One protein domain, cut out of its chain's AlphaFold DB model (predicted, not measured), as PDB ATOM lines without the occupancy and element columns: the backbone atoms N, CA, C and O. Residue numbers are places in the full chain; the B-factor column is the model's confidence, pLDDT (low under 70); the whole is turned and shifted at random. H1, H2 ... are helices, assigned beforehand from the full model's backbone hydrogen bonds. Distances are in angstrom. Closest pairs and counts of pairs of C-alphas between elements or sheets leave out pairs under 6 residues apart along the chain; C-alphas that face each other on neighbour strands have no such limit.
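AT A GLANCE: This is residues 85 to 138 of the 244 residues of an uncharacterized protein of Ramazzottius varieornatus (UniProt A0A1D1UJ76). Two helices of 12 residues each, H1 and H3, cross each other steeply and run opposite ways, and a short helix, H2, sits near the end of the pair where H1 ends and H3 begins. Residues 101 to 106, in the link from H1 to H2, stick out as a free loop. The printed part has 54 residues with three named helices, in the order H1, H2, H3, and no named strand; its class is all helix. It is compact, with a radius of gyration of the C-alphas of 10.4 A, and rounded, spanning 28 by 21 by 17 A.

HOW THE PARTS SIT: H1, residues 89 to 100, touches H3, residues 123 to 134, at a steep tilt of 61 degrees, opposite ways. Their closest C-alphas, those of Lys 92 and Trp 129, are 5.8 A apart. With residues 95 to 99 alone, H1 only just touches H2, residues 110 to 116, with 3 pairs of C-alphas within 8 A. The closest C-alphas there, those of Trp 99 and Val 113, are 6.1 A apart. H1 and H2 run opposite ways at a steep tilt of 50 degrees. H2 and H3 are close but not clearly touching; their closest C-alphas, those of Leu 110 and Ile 123, are 6.5 A apart. Every O i to N i+4 pair is within hydrogen-bond range in H1 and H3, and 2 of 3 are in H2.

IN THESE COORDINATES: H1 begins at C-alpha 89 (68.971, 53.638, 77.030) and is 16.3 A long from first to last C-alpha. H3 is 16.5 A long and ends at C-alpha 134 (63.536, 44.345, 76.673). H2, 10.3 A long, begins at C-alpha 110 (61.335, 52.835, 94.945).

THE WHOLE: The two C-alphas farthest apart, those of Asn 85 and Thr 104, are 32.1 A apart. The printed part has no cut, and both links are short. The mean pLDDT of the printed part is 88.3; residues 85 to 86 and residue 102 are under 70.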
ATOM      1  N   ASN A  85      67.340  66.577  77.734       61.72
ATOM      2  CA  ASN A  85      66.684  65.984  78.901       61.72
ATOM      3  C   ASN A  85      66.349  64.481  78.767       61.72
ATOM      4  O   ASN A  85      65.955  63.847  79.751       61.72
ATOM      5  N   ALA A  86      66.504  63.884  77.583       69.88
ATOM      6  CA  ALA A  86      66.162  62.495  77.305       69.88
ATOM      7  C   ALA A  86      66.996  61.511  78.142       69.88
ATOM      8  O   ALA A  86      68.218  61.606  78.271       69.88
ATOM      9  N   VAL A  87      66.322  60.513  78.713       83.12
ATOM     10  CA  VAL A  87      66.985  59.447  79.470       83.12
ATOM     11  C   VAL A  87      67.553  58.418  78.494       83.12
ATOM     12  O   VAL A  87      66.790  57.706  77.838       83.12
ATOM     13  N   THR A  88      68.885  58.332  78.421       89.44
ATOM     14  CA  THR A  88      69.600  57.386  77.549       89.44
ATOM     15  C   THR A  88      69.239  55.933  77.863       89.44
ATOM     16  O   THR A  88      68.936  55.586  79.010       89.44
ATOM     17  N   LEU A  89      69.293  55.056  76.853       89.00
ATOM     18  CA  LEU A  89      68.971  53.638  77.030       89.00
ATOM     19  C   LEU A  89      69.847  52.974  78.106       89.00
ATOM     20  O   LEU A  89      69.335  52.206  78.913       89.00
ATOM     21  N   ASP A  90      71.130  53.330  78.185       91.00
ATOM     22  CA  ASP A  90      72.055  52.779  79.185       91.00
ATOM     23  C   ASP A  90      71.740  53.245  80.609       91.00
ATOM     24  O   ASP A  90      71.959  52.507  81.569       91.00
ATOM     25  N   TYR A  91      71.179  54.450  80.776       92.31
ATOM     26  CA  TYR A  91      70.630  54.867  82.065       92.31
ATOM     27  C   TYR A  91      69.411  54.011  82.427       92.31
ATOM     28  O   TYR A  91      69.360  53.477  83.533       92.31
ATOM     29  N   LYS A  92      68.473  53.817  81.484       93.12
ATOM     30  CA  LYS A  92      67.288  52.968  81.696       93.12
ATOM     31  C   LYS A  92      67.683  51.542  82.096       93.12
ATOM     32  O   LYS A  92      67.161  51.053  83.093       93.12
ATOM     33  N   LYS A  93      68.637  50.926  81.379       92.75
ATOM     34  CA  LYS A  93      69.223  49.609  81.701       92.75
ATOM     35  C   LYS A  93      69.731  49.574  83.141       92.75
ATOM     36  O   LYS A  93      69.128  48.907  83.973       92.75
ATOM     37  N   ARG A  94      70.721  50.411  83.484       92.38
ATOM     38  CA  ARG A  94      71.320  50.452  84.834       92.38
ATOM     39  C   ARG A  94      70.296  50.659  85.956       92.38
ATOM     40  O   ARG A  94      70.434  50.054  87.018       92.38
ATOM     41  N   SER A  95      69.276  51.496  85.745       92.31
ATOM     42  CA  SER A  95      68.202  51.702  86.726       92.31
ATOM     43  C   SER A  95      67.287  50.480  86.876       92.31
ATOM     44  O   SER A  95      66.914  50.149  88.000       92.31
ATOM     45  N   VAL A  96      66.944  49.794  85.780       92.50
ATOM     46  CA  VAL A  96      66.124  48.567  85.795       92.50
ATOM     47  C   VAL A  96      66.902  47.382  86.370       92.50
ATOM     48  O   VAL A  96      66.362  46.666  87.209       92.50
ATOM     49  N   ASP A  97      68.168  47.204  85.992       91.50
ATOM     50  CA  ASP A  97      69.040  46.128  86.483       91.50
ATOM     51  C   ASP A  97      69.245  46.236  87.999       91.50
ATOM     52  O   ASP A  97      69.108  45.252  88.735       91.50
ATOM     53  N   PHE A  98      69.488  47.461  88.484       91.31
ATOM     54  CA  PHE A  98      69.530  47.744  89.914       91.31
ATOM     55  C   PHE A  98      68.172  47.472  90.568       91.31
ATOM     56  O   PHE A  98      68.116  46.740  91.550       91.31
ATOM     57  N   TRP A  99      67.069  47.988  90.010       92.38
ATOM     58  CA  TRP A  99      65.730  47.763  90.562       92.38
ATOM     59  C   TRP A  99      65.347  46.281  90.654       92.38
ATOM     60  O   TRP A  99      64.769  45.886  91.664       92.38
ATOM     61  N   ARG A 100      65.677  45.454  89.653       88.12
ATOM     62  CA  ARG A 100      65.448  43.999  89.691       88.12
ATOM     63  C   ARG A 100      66.269  43.296  90.763       88.12
ATOM     64  O   ARG A 100      65.770  42.324  91.323       88.12
ATOM     65  N   ASN A 101      67.488  43.778  91.007       80.25
ATOM     66  CA  ASN A 101      68.523  43.120  91.801       80.25
ATOM     67  C   ASN A 101      68.721  41.655  91.361       80.25
ATOM     68  O   ASN A 101      68.215  40.707  91.964       80.25
ATOM     69  N   VAL A 102      69.472  41.480  90.269       68.88
ATOM     70  CA  VAL A 102      69.709  40.174  89.625       68.88
ATOM     71  C   VAL A 102      70.276  39.125  90.597       68.88
ATOM     72  O   VAL A 102      69.919  37.954  90.495       68.88
ATOM     73  N   ALA A 103      71.091  39.541  91.573       73.31
ATOM     74  CA  ALA A 103      71.730  38.651  92.543       73.31
ATOM     75  C   ALA A 103      70.747  38.024  93.551       73.31
ATOM     76  O   ALA A 103      70.845  36.838  93.851       73.31
ATOM     77  N   THR A 104      69.788  38.798  94.073       75.44
ATOM     78  CA  THR A 104      68.859  38.332  95.128       75.44
ATOM     79  C   THR A 104      67.451  38.020  94.623       75.44
ATOM     80  O   THR A 104      66.622  37.525  95.387       75.44
ATOM     81  N   LYS A 105      67.153  38.327  93.351       75.44
ATOM     82  CA  LYS A 105      65.835  38.191  92.695       75.44
ATOM     83  C   LYS A 105      64.690  38.971  93.375       75.44
ATOM     84  O   LYS A 105      63.537  38.848  92.960       75.44
ATOM     85  N   LYS A 106      64.981  39.794  94.391       83.69
ATOM     86  CA  LYS A 106      64.022  40.655  95.095       83.69
ATOM     87  C   LYS A 106      64.165  42.093  94.609       83.69
ATOM     88  O   LYS A 106      65.220  42.699  94.759       83.69
ATOM     89  N   ARG A 107      63.077  42.663  94.085       87.31
ATOM     90  CA  ARG A 107      63.060  44.057  93.618       87.31
ATOM     91  C   ARG A 107      63.367  45.034  94.758       87.31
ATOM     92  O   ARG A 107      62.754  44.946  95.820       87.31
ATOM     93  N   HIS A 108      64.254  45.999  94.519       89.56
ATOM     94  CA  HIS A 108      64.490  47.098  95.459       89.56
ATOM     95  C   HIS A 108      63.259  48.012  95.579       89.56
ATOM     96  O   HIS A 108      62.473  48.168  94.639       89.56
ATOM     97  N   SER A 109      63.100  48.644  96.747       90.75
ATOM     98  CA  SER A 109      62.061  49.650  96.977       90.75
ATOM     99  C   SER A 109      62.301  50.897  96.116       90.75
ATOM    100  O   SER A 109      63.441  51.216  95.773       90.75
ATOM    101  N   LEU A 110      61.232  51.631  95.782       91.38
ATOM    102  CA  LEU A 110      61.335  52.835  94.945       91.38
ATOM    103  C   LEU A 110      62.309  53.864  95.542       91.38
ATOM    104  O   LEU A 110      63.171  54.355  94.824       91.38
ATOM    105  N   SER A 111      62.225  54.111  96.853       89.81
ATOM    106  CA  SER A 111      63.133  55.016  97.574       89.81
ATOM    107  C   SER A 111      64.607  54.609  97.413       89.81
ATOM    108  O   SER A 111      65.442  55.439  97.064       89.81
ATOM    109  N   CYS A 112      64.925  53.314  97.541       90.19
ATOM    110  CA  CYS A 112      66.281  52.796  97.326       90.19
ATOM    111  C   CYS A 112      66.752  52.952  95.866       90.19
ATOM    112  O   CYS A 112      67.917  53.249  95.616       90.19
ATOM    113  N   VAL A 113      65.855  52.808  94.883       91.00
ATOM    114  CA  VAL A 113      66.194  53.082  93.475       91.00
ATOM    115  C   VAL A 113      66.413  54.578  93.234       91.00
ATOM    116  O   VAL A 113      67.310  54.934  92.474       91.00
ATOM    117  N   GLN A 114      65.650  55.452  93.892       92.69
ATOM    118  CA  GLN A 114      65.712  56.907  93.722       92.69
ATOM    119  C   GLN A 114      67.013  57.535  94.227       92.69
ATOM    120  O   GLN A 114      67.535  58.431  93.562       92.69
ATOM    121  N   THR A 115      67.589  57.039  95.329       91.81
ATOM    122  CA  THR A 115      68.891  57.534  95.821       91.81
ATOM    123  C   THR A 115      70.004  57.338  94.786       91.81
ATOM    124  O   THR A 115      70.840  58.223  94.604       91.81
ATOM    125  N   LYS A 116      69.982  56.214  94.053       88.56
ATOM    126  CA  LYS A 116      70.958  55.888  92.998       88.56
ATOM    127  C   LYS A 116      70.572  56.432  91.616       88.56
ATOM    128  O   LYS A 116      71.439  56.821  90.838       88.56
ATOM    129  N   SER A 117      69.280  56.460  91.295       89.69
ATOM    130  CA  SER A 117      68.728  56.831  89.984       89.69
ATOM    131  C   SER A 117      67.787  58.032  90.099       89.69
ATOM    132  O   SER A 117      66.575  57.902  89.945       89.69
ATOM    133  N   LYS A 118      68.352  59.227  90.317       89.44
ATOM    134  CA  LYS A 118      67.607  60.485  90.540       89.44
ATOM    135  C   LYS A 118      66.554  60.845  89.470       89.44
ATOM    136  O   LYS A 118      65.658  61.625  89.761       89.44
ATOM    137  N   LYS A 119      66.635  60.303  88.243       90.00
ATOM    138  CA  LYS A 119      65.639  60.532  87.167       90.00
ATOM    139  C   LYS A 119      64.411  59.601  87.243       90.00
ATOM    140  O   LYS A 119      63.526  59.695  86.392       90.00
ATOM    141  N   VAL A 120      64.364  58.687  88.217       91.75
ATOM    142  CA  VAL A 120      63.243  57.763  88.443       91.75
ATOM    143  C   VAL A 120      62.231  58.397  89.398       91.75
ATOM    144  O   VAL A 120      62.524  58.634  90.564       91.75
ATOM    145  N   THR A 121      61.008  58.630  88.937       91.19
ATOM    146  CA  THR A 121      59.919  59.196  89.748       91.19
ATOM    147  C   THR A 121      58.942  58.136  90.253       91.19
ATOM    148  O   THR A 121      58.323  58.335  91.293       91.19
ATOM    149  N   SER A 122      58.782  57.003  89.554       92.81
ATOM    150  CA  SER A 122      57.750  56.011  89.895       92.81
ATOM    151  C   SER A 122      58.078  54.567  89.502       92.81
ATOM    152  O   SER A 122      58.819  54.294  88.558       92.81
ATOM    153  N   ILE A 123      57.425  53.609  90.173       91.31
ATOM    154  CA  ILE A 123      57.482  52.178  89.814       91.31
ATOM    155  C   ILE A 123      56.877  51.927  88.422       91.31
ATOM    156  O   ILE A 123      57.352  51.055  87.696       91.31
ATOM    157  N   ARG A 124      55.856  52.697  88.011       92.94
ATOM    158  CA  ARG A 124      55.279  52.605  86.658       92.94
ATOM    159  C   ARG A 124      56.323  52.951  85.595       92.94
ATOM    160  O   ARG A 124      56.450  52.215  84.625       92.94
ATOM    161  N   GLN A 125      57.108  54.006  85.813       93.12
ATOM    162  CA  GLN A 125      58.214  54.387  84.932       93.12
ATOM    163  C   GLN A 125      59.305  53.304  84.873       93.12
ATOM    164  O   GLN A 125      59.812  53.029  83.792       93.12
ATOM    165  N   LEU A 126      59.621  52.631  85.988       92.56
ATOM    166  CA  LEU A 126      60.558  51.497  85.987       92.56
ATOM    167  C   LEU A 126      60.035  50.294  85.186       92.56
ATOM    168  O   LEU A 126      60.797  49.709  84.422       92.56
ATOM    169  N   ARG A 127      58.743  49.952  85.297       92.44
ATOM    170  CA  ARG A 127      58.107  48.906  84.464       92.44
ATOM    171  C   ARG A 127      58.092  49.277  82.977       92.44
ATOM    172  O   ARG A 127      58.304  48.423  82.124       92.44
ATOM    173  N   GLU A 128      57.865  50.550  82.674       92.94
ATOM    174  CA  GLU A 128      57.907  51.088  81.312       92.94
ATOM    175  C   GLU A 128      59.324  51.021  80.724       92.94
ATOM    176  O   GLU A 128      59.517  50.572  79.597       92.94
ATOM    177  N   TRP A 129      60.336  51.404  81.507       93.94
ATOM    178  CA  TRP A 129      61.742  51.287  81.122       93.94
ATOM    179  C   TRP A 129      62.178  49.830  80.976       93.94
ATOM    180  O   TRP A 129      62.926  49.533  80.055       93.94
ATOM    181  N   GLU A 130      61.693  48.931  81.831       93.00
ATOM    182  CA  GLU A 130      61.913  47.483  81.747       93.00
ATOM    183  C   GLU A 130      61.393  46.920  80.417       93.00
ATOM    184  O   GLU A 130      62.144  46.239  79.718       93.00
ATOM    185  N   ARG A 131      60.168  47.283  80.007       92.44
ATOM    186  CA  ARG A 131      59.626  46.895  78.695       92.44
ATOM    187  C   ARG A 131      60.434  47.504  77.544       92.44
ATOM    188  O   ARG A 131      60.894  46.773  76.678       92.44
ATOM    189  N   HIS A 132      60.701  48.809  77.585       89.81
ATOM    190  CA  HIS A 132      61.489  49.516  76.566       89.81
ATOM    191  C   HIS A 132      62.929  48.979  76.435       89.81
ATOM    192  O   HIS A 132      63.503  48.998  75.351       89.81
ATOM    193  N   VAL A 133      63.546  48.512  77.526       91.38
ATOM    194  CA  VAL A 133      64.868  47.863  77.507       91.38
ATOM    195  C   VAL A 133      64.780  46.467  76.888       91.38
ATOM    196  O   VAL A 133      65.610  46.148  76.038       91.38
ATOM    197  N   ALA A 134      63.771  45.669  77.254       89.00
ATOM    198  CA  ALA A 134      63.536  44.345  76.673       89.00
ATOM    199  C   ALA A 134      63.209  44.406  75.168       89.00
ATOM    200  O   ALA A 134      63.653  43.557  74.404       89.00
ATOM    201  N   GLU A 135      62.507  45.452  74.725       89.38
ATOM    202  CA  GLU A 135      62.229  45.737  73.311       89.38
ATOM    203  C   GLU A 135      63.484  46.146  72.512       89.38
ATOM    204  O   GLU A 135      63.400  46.274  71.291       89.38
ATOM    205  N   GLY A 136      64.646  46.344  73.153       86.12
ATOM    206  CA  GLY A 136      65.894  46.780  72.511       86.12
ATOM    207  C   GLY A 136      66.051  48.301  72.391       86.12
ATOM    208  O   GLY A 136      66.948  48.778  71.699       86.12
ATOM    209  N   GLY A 137      65.203  49.070  73.072       91.06
ATOM    210  CA  GLY A 137      65.207  50.527  73.056       91.06
ATOM    211  C   GLY A 137      64.396  51.149  71.922       91.06
ATOM    212  O   GLY A 137      63.580  50.506  71.262       91.06
ATOM    213  N   SER A 138      64.630  52.440  71.698       90.69
ATOM    214  CA  SER A 138      63.966  53.199  70.643       90.69
ATOM    215  C   SER A 138      64.443  52.769  69.251       90.69
ATOM    216  O   SER A 138      65.503  52.162  69.084       90.69
TER     217      SER A 138